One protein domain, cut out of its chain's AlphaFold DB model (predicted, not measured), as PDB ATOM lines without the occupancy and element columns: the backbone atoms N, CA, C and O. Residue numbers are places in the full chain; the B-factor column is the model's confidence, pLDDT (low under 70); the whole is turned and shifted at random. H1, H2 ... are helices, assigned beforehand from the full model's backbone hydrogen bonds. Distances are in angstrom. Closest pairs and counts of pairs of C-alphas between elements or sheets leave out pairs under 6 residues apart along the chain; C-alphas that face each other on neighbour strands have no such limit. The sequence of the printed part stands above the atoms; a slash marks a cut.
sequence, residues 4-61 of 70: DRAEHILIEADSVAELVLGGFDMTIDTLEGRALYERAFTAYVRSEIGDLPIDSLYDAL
ATOM      1  N   ASP A   4     196.773 220.817 181.828       93.88
ATOM      2  CA  ASP A   4     196.558 220.568 183.261       93.88
ATOM      3  C   ASP A   4     195.089 220.756 183.656       93.88
ATOM      4  O   ASP A   4     194.521 219.947 184.384       93.88
ATOM      5  N   ARG A   5     194.430 221.794 183.122       93.81
ATOM      6  CA  ARG A   5     193.002 222.015 183.358       93.81
ATOM      7  C   ARG A   5     192.142 220.939 182.703       93.81
ATOM      8  O   ARG A   5     191.171 220.513 183.311       93.81
ATOM      9  N   ALA A   6     192.480 220.511 181.489       94.75
ATOM     10  CA  ALA A   6     191.755 219.449 180.797       94.75
ATOM     11  C   ALA A   6     191.864 218.106 181.542       94.75
ATOM     12  O   ALA A   6     190.854 217.440 181.747       94.75
ATOM     13  N   GLU A   7     193.061 217.737 182.004       95.81
ATOM     14  CA  GLU A   7     193.277 216.535 182.818       95.81
ATOM     15  C   GLU A   7     192.498 216.601 184.129       95.81
ATOM     16  O   GLU A   7     191.788 215.660 184.477       95.81
ATOM     17  N   HIS A   8     192.573 217.737 184.822       96.81
ATOM     18  CA  HIS A   8     191.864 217.932 186.077       96.81
ATOM     19  C   HIS A   8     190.343 217.802 185.916       96.81
ATOM     20  O   HIS A   8     189.724 217.073 186.683       96.81
ATOM     21  N   ILE A   9     189.755 218.406 184.875       96.62
ATOM     22  CA  ILE A   9     188.315 218.279 184.592       96.62
ATOM     23  C   ILE A   9     187.916 216.812 184.378       96.62
ATOM     24  O   ILE A   9     186.866 216.400 184.860       96.62
ATOM     25  N   LEU A  10     188.725 216.013 183.672       96.62
ATOM     26  CA  LEU A  10     188.410 214.597 183.442       96.62
ATOM     27  C   LEU A  10     188.495 213.762 184.722       96.62
ATOM     28  O   LEU A  10     187.641 212.905 184.931       96.62
ATOM     29  N   ILE A  11     189.488 214.024 185.576       97.81
ATOM     30  CA  ILE A  11     189.645 213.339 186.868       97.81
ATOM     31  C   ILE A  11     188.475 213.674 187.803       97.81
ATOM     32  O   ILE A  11     187.929 212.791 188.466       97.81
ATOM     33  N   GLU A  12     188.064 214.942 187.854       98.25
ATOM     34  CA  GLU A  12     186.915 215.353 188.664       98.25
ATOM     35  C   GLU A  12     185.599 214.798 188.101       98.25
ATOM     36  O   GLU A  12     184.763 214.321 188.869       98.25
ATOM     37  N   ALA A  13     185.432 214.780 186.775       98.00
ATOM     38  CA  ALA A  13     184.263 214.189 186.124       98.00
ATOM     39  C   ALA A  13     184.114 212.692 186.439       98.00
ATOM     40  O   ALA A  13     183.005 212.242 186.727       98.00
ATOM     41  N   ASP A  14     185.220 211.945 186.402       98.19
ATOM     42  CA  ASP A  14     185.294 210.529 186.778       98.19
ATOM     43  C   ASP A  14     184.889 210.335 188.246       98.19
ATOM     44  O   ASP A  14     183.926 209.625 188.539       98.19
ATOM     45  N   SER A  15     185.501 211.100 189.155       98.31
ATOM     46  CA  SER A  15     185.197 211.056 190.594       98.31
ATOM     47  C   SER A  15     183.717 211.342 190.899       98.31
ATOM     48  O   SER A  15     183.099 210.690 191.743       98.31
ATOM     49  N   VAL A  16     183.118 212.319 190.210       98.25
ATOM     50  CA  VAL A  16     181.694 212.652 190.355       98.25
ATOM     51  C   VAL A  16     180.806 211.540 189.800       98.25
ATOM     52  O   VAL A  16     179.791 211.204 190.412       98.25
ATOM     53  N   ALA A  17     181.162 210.957 188.657       98.38
ATOM     54  CA  ALA A  17     180.391 209.881 188.055       98.38
ATOM     55  C   ALA A  17     180.422 208.601 188.910       98.38
ATOM     56  O   ALA A  17     179.376 207.974 189.098       98.38
ATOM     57  N   GLU A  18     181.569 208.262 189.505       98.00
ATOM     58  CA  GLU A  18     181.691 207.170 190.479       98.00
ATOM     59  C   GLU A  18     180.872 207.431 191.751       98.00
ATOM     60  O   GLU A  18     180.169 206.537 192.229       98.00
ATOM     61  N   LEU A  19     180.886 208.666 192.271       98.19
ATOM     62  CA  LEU A  19     180.060 209.051 193.418       98.19
ATOM     63  C   LEU A  19     178.565 208.857 193.128       98.19
ATOM     64  O   LEU A  19     177.829 208.342 193.971       98.19
ATOM     65  N   VAL A  20     178.108 209.257 191.936       98.06
ATOM     66  CA  VAL A  20     176.714 209.074 191.516       98.06
ATOM     67  C   VAL A  20     176.380 207.590 191.396       98.06
ATOM     68  O   VAL A  20     175.364 207.170 191.939       98.06
ATOM     69  N   LEU A  21     177.228 206.786 190.750       97.81
ATOM     70  CA  LEU A  21     177.041 205.333 190.673       97.81
ATOM     71  C   LEU A  21     176.870 204.701 192.059       97.81
ATOM     72  O   LEU A  21     175.890 203.989 192.291       97.81
ATOM     73  N   GLY A  22     177.770 205.025 192.991       97.50
ATOM     74  CA  GLY A  22     177.700 204.540 194.369       97.50
ATOM     75  C   GLY A  22     176.427 204.984 195.093       97.50
ATOM     76  O   GLY A  22     175.829 204.201 195.828       97.50
ATOM     77  N   GLY A  23     175.950 206.206 194.840       97.62
ATOM     78  CA  GLY A  23     174.697 206.717 195.407       97.62
ATOM     79  C   GLY A  23     173.442 205.956 194.962       97.62
ATOM     80  O   GLY A  23     172.448 205.949 195.687       97.62
ATOM     81  N   PHE A  24     173.484 205.303 193.799       96.69
ATOM     82  CA  PHE A  24     172.396 204.472 193.275       96.69
ATOM     83  C   PHE A  24     172.619 202.966 193.487       96.69
ATOM     84  O   PHE A  24     171.815 202.178 192.992       96.69
ATOM     85  N   ASP A  25     173.674 202.570 194.210       96.94
ATOM     86  CA  ASP A  25     174.096 201.169 194.374       96.94
ATOM     87  C   ASP A  25     174.264 200.449 193.019       96.94
ATOM     88  O   ASP A  25     173.866 199.301 192.817       96.94
ATOM     89  N   MET A  26     174.811 201.176 192.039       96.81
ATOM     90  CA  MET A  26     175.061 200.690 190.685       96.81
ATOM     91  C   MET A  26     176.557 200.568 190.415       96.81
ATOM     92  O   MET A  26     177.381 201.273 190.996       96.81
ATOM     93  N   THR A  27     176.909 199.709 189.459       94.81
ATOM     94  CA  THR A  27     178.282 199.572 188.960       94.81
ATOM     95  C   THR A  27     178.340 199.830 187.460       94.81
ATOM     96  O   THR A  27     177.380 199.566 186.730       94.81
ATOM     97  N   ILE A  28     179.501 200.282 186.982       96.12
ATOM     98  CA  ILE A  28     179.772 200.501 185.553       96.12
ATOM     99  C   ILE A  28     179.750 199.200 184.724       96.12
ATOM    100  O   ILE A  28     179.776 199.227 183.496       96.12
ATOM    101  N   ASP A  29     179.672 198.030 185.355       97.00
ATOM    102  CA  ASP A  29     179.649 196.753 184.635       97.00
ATOM    103  C   ASP A  29     178.287 196.470 183.992       97.00
ATOM    104  O   ASP A  29     178.206 195.729 183.008       97.00
ATOM    105  N   THR A  30     177.229 197.104 184.499       97.25
ATOM    106  CA  THR A  30     175.853 196.986 183.996       97.25
ATOM    107  C   THR A  30     175.554 198.018 182.911       97.25
ATOM    108  O   THR A  30     176.193 199.068 182.842       97.25
ATOM    109  N   LEU A  31     174.570 197.745 182.049       97.81
ATOM    110  CA  LEU A  31     174.179 198.688 180.996       97.81
ATOM    111  C   LEU A  31     173.620 199.986 181.596       97.81
ATOM    112  O   LEU A  31     173.982 201.082 181.168       97.81
ATOM    113  N   GLU A  32     172.767 199.854 182.607       97.31
ATOM    114  CA  GLU A  32     172.144 200.961 183.323       97.31
ATOM    115  C   GLU A  32     173.190 201.803 184.062       97.31
ATOM    116  O   GLU A  32     173.153 203.031 183.990       97.31
ATOM    117  N   GLY A  33     174.164 201.153 184.703       98.19
ATOM    118  CA  GLY A  33     175.268 201.839 185.360       98.19
ATOM    119  C   GLY A  33     176.160 202.596 184.378       98.19
ATOM    120  O   GLY A  33     176.455 203.763 184.617       98.19
ATOM    121  N   ARG A  34     176.520 202.019 183.221       98.38
ATOM    122  CA  ARG A  34     177.271 202.763 182.183       98.38
ATOM    123  C   ARG A  34     176.519 203.996 181.715       98.38
ATOM    124  O   ARG A  34     177.106 205.068 181.640       98.38
ATOM    125  N   ALA A  35     175.218 203.866 181.462       98.31
ATOM    126  CA  ALA A  35     174.397 204.994 181.040       98.31
ATOM    127  C   ALA A  35     174.332 206.098 182.113       98.31
ATOM    128  O   ALA A  35     174.391 207.287 181.789       98.31
ATOM    129  N   LEU A  36     174.233 205.721 183.393       98.25
ATOM    130  CA  LEU A  36     174.249 206.668 184.509       98.25
ATOM    131  C   LEU A  36     175.613 207.358 184.648       98.25
ATOM    132  O   LEU A  36     175.662 208.584 184.770       98.25
ATOM    133  N   TYR A  37     176.696 206.586 184.568       98.44
ATOM    134  CA  TYR A  37     178.070 207.077 184.590       98.44
ATOM    135  C   TYR A  37     178.320 208.083 183.460       98.44
ATOM    136  O   TYR A  37     178.687 209.225 183.722       98.44
ATOM    137  N   GLU A  38     178.043 207.702 182.210       97.94
ATOM    138  CA  GLU A  38     178.248 208.552 181.031       97.94
ATOM    139  C   GLU A  38     177.468 209.864 181.139       97.94
ATOM    140  O   GLU A  38     177.978 210.936 180.792       97.94
ATOM    141  N   ARG A  39     176.236 209.801 181.660       97.88
ATOM    142  CA  ARG A  39     175.402 210.982 181.872       97.88
ATOM    143  C   ARG A  39     175.985 211.906 182.939       97.88
ATOM    144  O   ARG A  39     176.028 213.113 182.703       97.88
ATOM    145  N   ALA A  40     176.406 211.370 184.084       98.19
ATOM    146  CA  ALA A  40     176.991 212.152 185.173       98.19
ATOM    147  C   ALA A  40     178.325 212.786 184.752       98.19
ATOM    148  O   ALA A  40     178.497 214.000 184.877       98.19
ATOM    149  N   PHE A  41     179.205 211.988 184.147       98.12
ATOM    150  CA  PHE A  41     180.489 212.422 183.607       98.12
ATOM    151  C   PHE A  41     180.312 213.560 182.594       98.12
ATOM    152  O   PHE A  41     180.883 214.640 182.735       98.12
ATOM    153  N   THR A  42     179.454 213.355 181.588       95.81
ATOM    154  CA  THR A  42     179.218 214.353 180.534       95.81
ATOM    155  C   THR A  42     178.575 215.622 181.087       95.81
ATOM    156  O   THR A  42     178.890 216.718 180.622       95.81
ATOM    157  N   ALA A  43     177.674 215.501 182.067       96.88
ATOM    158  CA  ALA A  43     177.057 216.656 182.706       96.88
ATOM    159  C   ALA A  43     178.097 217.517 183.435       96.88
ATOM    160  O   ALA A  43     178.090 218.734 183.255       96.88
ATOM    161  N   TYR A  44     179.011 216.889 184.179       97.44
ATOM    162  CA  TYR A  44     180.088 217.592 184.871       97.44
ATOM    163  C   TYR A  44     181.072 218.245 183.893       97.44
ATOM    164  O   TYR A  44     181.365 219.434 183.989       97.44
ATOM    165  N   VAL A  45     181.525 217.508 182.871       96.38
ATOM    166  CA  VAL A  45     182.407 218.073 181.837       96.38
ATOM    167  C   VAL A  45     181.778 219.317 181.211       96.38
ATOM    168  O   VAL A  45     182.444 220.341 181.075       96.38
ATOM    169  N   ARG A  46     180.484 219.264 180.870       95.12
ATOM    170  CA  ARG A  46     179.765 220.409 180.295       95.12
ATOM    171  C   ARG A  46     179.640 221.585 181.260       95.12
ATOM    172  O   ARG A  46     179.729 222.720 180.800       95.12
ATOM    173  N   SER A  47     179.450 221.350 182.560       96.44
ATOM    174  CA  SER A  47     179.407 222.451 183.529       96.44
ATOM    175  C   SER A  47     180.755 223.156 183.663       96.44
ATOM    176  O   SER A  47     180.777 224.373 183.814       96.44
ATOM    177  N   GLU A  48     181.862 222.422 183.542       96.06
ATOM    178  CA  GLU A  48     183.208 222.991 183.663       96.06
ATOM    179  C   GLU A  48     183.684 223.723 182.402       96.06
ATOM    180  O   GLU A  48     184.378 224.737 182.500       96.06
ATOM    181  N   ILE A  49     183.340 223.223 181.207       92.62
ATOM    182  CA  ILE A  49     183.791 223.829 179.942       92.62
ATOM    183  C   ILE A  49     182.825 224.888 179.389       92.62
ATOM    184  O   ILE A  49     183.212 225.654 178.504       92.62
ATOM    185  N   GLY A  50     181.588 224.948 179.893       91.44
ATOM    186  CA  GLY A  50     180.564 225.888 179.439       91.44
ATOM    187  C   GLY A  50     180.238 225.723 177.951       91.44
ATOM    188  O   GLY A  50     179.910 224.628 177.498       91.44
ATOM    189  N   ASP A  51     180.356 226.814 177.190       90.81
ATOM    190  CA  ASP A  51     180.070 226.849 175.746       90.81
ATOM    191  C   ASP A  51     181.210 226.298 174.874       90.81
ATOM    192  O   ASP A  51     181.103 226.266 173.643       90.81
ATOM    193  N   LEU A  52     182.331 225.890 175.476       88.44
ATOM    194  CA  LEU A  52     183.433 225.322 174.712       88.44
ATOM    195  C   LEU A  52     183.029 223.963 174.115       88.44
ATOM    196  O   LEU A  52     182.431 223.131 174.803       88.44
ATOM    197  N   PRO A  53     183.419 223.674 172.860       89.31
ATOM    198  CA  PRO A  53     183.280 222.335 172.306       89.31
ATOM    199  C   PRO A  53     184.050 221.318 173.153       89.31
ATOM    200  O   PRO A  53     185.196 221.588 173.522       89.31
ATOM    201  N   ILE A  54     183.471 220.133 173.382       86.88
ATOM    202  CA  ILE A  54     184.147 219.004 174.053       86.88
ATOM    203  C   ILE A  54     185.490 218.675 173.382       86.88
ATOM    204  O   ILE A  54     186.451 218.341 174.071       86.88
ATOM    205  N   ASP A  55     185.596 218.852 172.063       89.12
ATOM    206  CA  ASP A  55     186.842 218.647 171.316       89.12
ATOM    207  C   ASP A  55     187.991 219.525 171.820       89.12
ATOM    208  O   ASP A  55     189.135 219.089 171.809       89.12
ATOM    209  N   SER A  56     187.696 220.694 172.396       87.50
ATOM    210  CA  SER A  56     188.702 221.560 173.030       87.50
ATOM    211  C   SER A  56     189.418 220.873 174.198       87.50
ATOM    212  O   SER A  56     190.553 221.221 174.523       87.50
ATOM    213  N   LEU A  57     188.749 219.921 174.853       90.44
ATOM    214  CA  LEU A  57     189.283 219.100 175.938       90.44
ATOM    215  C   LEU A  57     190.272 218.076 175.377       90.44
ATOM    216  O   LEU A  57     191.411 218.003 175.834       90.44
ATOM    217  N   TYR A  58     189.895 217.379 174.305       87.81
ATOM    218  CA  TYR A  58     190.784 216.446 173.615       87.81
ATOM    219  C   TYR A  58     191.967 217.143 172.940       87.81
ATOM    220  O   TYR A  58     193.090 216.642 173.000       87.81
ATOM    221  N   ASP A  59     191.748 218.312 172.347       90.00
ATOM    222  CA  ASP A  59     192.791 219.113 171.716       90.00
ATOM    223  C   ASP A  59     193.772 219.670 172.746       90.00
ATOM    224  O   ASP A  59     194.966 219.707 172.476       90.00
ATOM    225  N   ALA A  60     193.326 220.033 173.951       90.19
ATOM    226  CA  ALA A  60     194.233 220.431 175.029       90.19
ATOM    227  C   ALA A  60     195.139 219.270 175.484       90.19
ATOM    228  O   ALA A  60     196.324 219.472 175.761       90.19
ATOM    229  N   LEU A  61     194.611 218.041 175.509       88.62
ATOM    230  CA  LEU A  61     195.385 216.838 175.834       88.62
ATOM    231  C   LEU A  61     196.358 216.461 174.708       88.62
ATOM    232  O   LEU A  61     197.498 216.083 174.981       88.62
TER     233      LEU A  61
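Overview. This is residues 4 to 61 of the 70 residues of an uncharacterized protein of Paraburkholderia sacchari (UniProt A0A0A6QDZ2). What does the model look like? Two long helices, H1 and H2, lie side by side as a helical hairpin, crossed at 39 degrees, and a short third helix, H3, sits at the end where H1 begins, turned steeply to it. What is it made of? The 58 printed residues hold three named helices in the order H1, H2, H3 and no named strand, and the class is all helix. How large is its outline? It is elongated, spanning 33 by 17 by 17 A, and only just compact, close to loose, with a radius of gyration of the C-alphas of 12.0 A.

Along the chain. Where does the first helix run? H1, residues 4 to 23, begins with C-alpha 4 at (196.558, 220.568, 183.261) and measures 28.6 A from first to last C-alpha. What follows it? H2, residues 31 to 49, measures 26.9 A and begins with C-alpha 31 at (174.179, 198.688, 180.996). Where is the last helix? H3, residues 55 to 61, measures 9.8 A and ends with C-alpha 61 at (195.385, 216.838, 175.834).

Arrangement. How do H1 and H2 stand? They form a hairpin and touch, closest at the C-alphas of Ala 13 and Phe 41, 4.9 A apart. They run opposite ways at a steep tilt of 39 degrees. Where does H3 sit? H1 touches it with residues 6 to 7 alone, and the closest C-alphas are those of Ala 6 and Leu 57, 5.5 A apart. They run opposite ways at a steep tilt of 68 degrees, only just short of about perpendicular. H2 and H3 are only just apart, at 8.3 A. What of the backbones? In H1, H2 and H3 every O i to N i+4 pair is within hydrogen-bond range.

Size, cuts and confidence. How far does it reach? The two C-alphas farthest apart, those of Asp 25 and Asp 59, are 34.4 A apart. Is it continuous? The printed part has no cut; the link from H1 to H2 is short, and that from H2 to H3 is tight. How confident is the model? The mean pLDDT of the printed part is 95.4, and no printed residue is under 70.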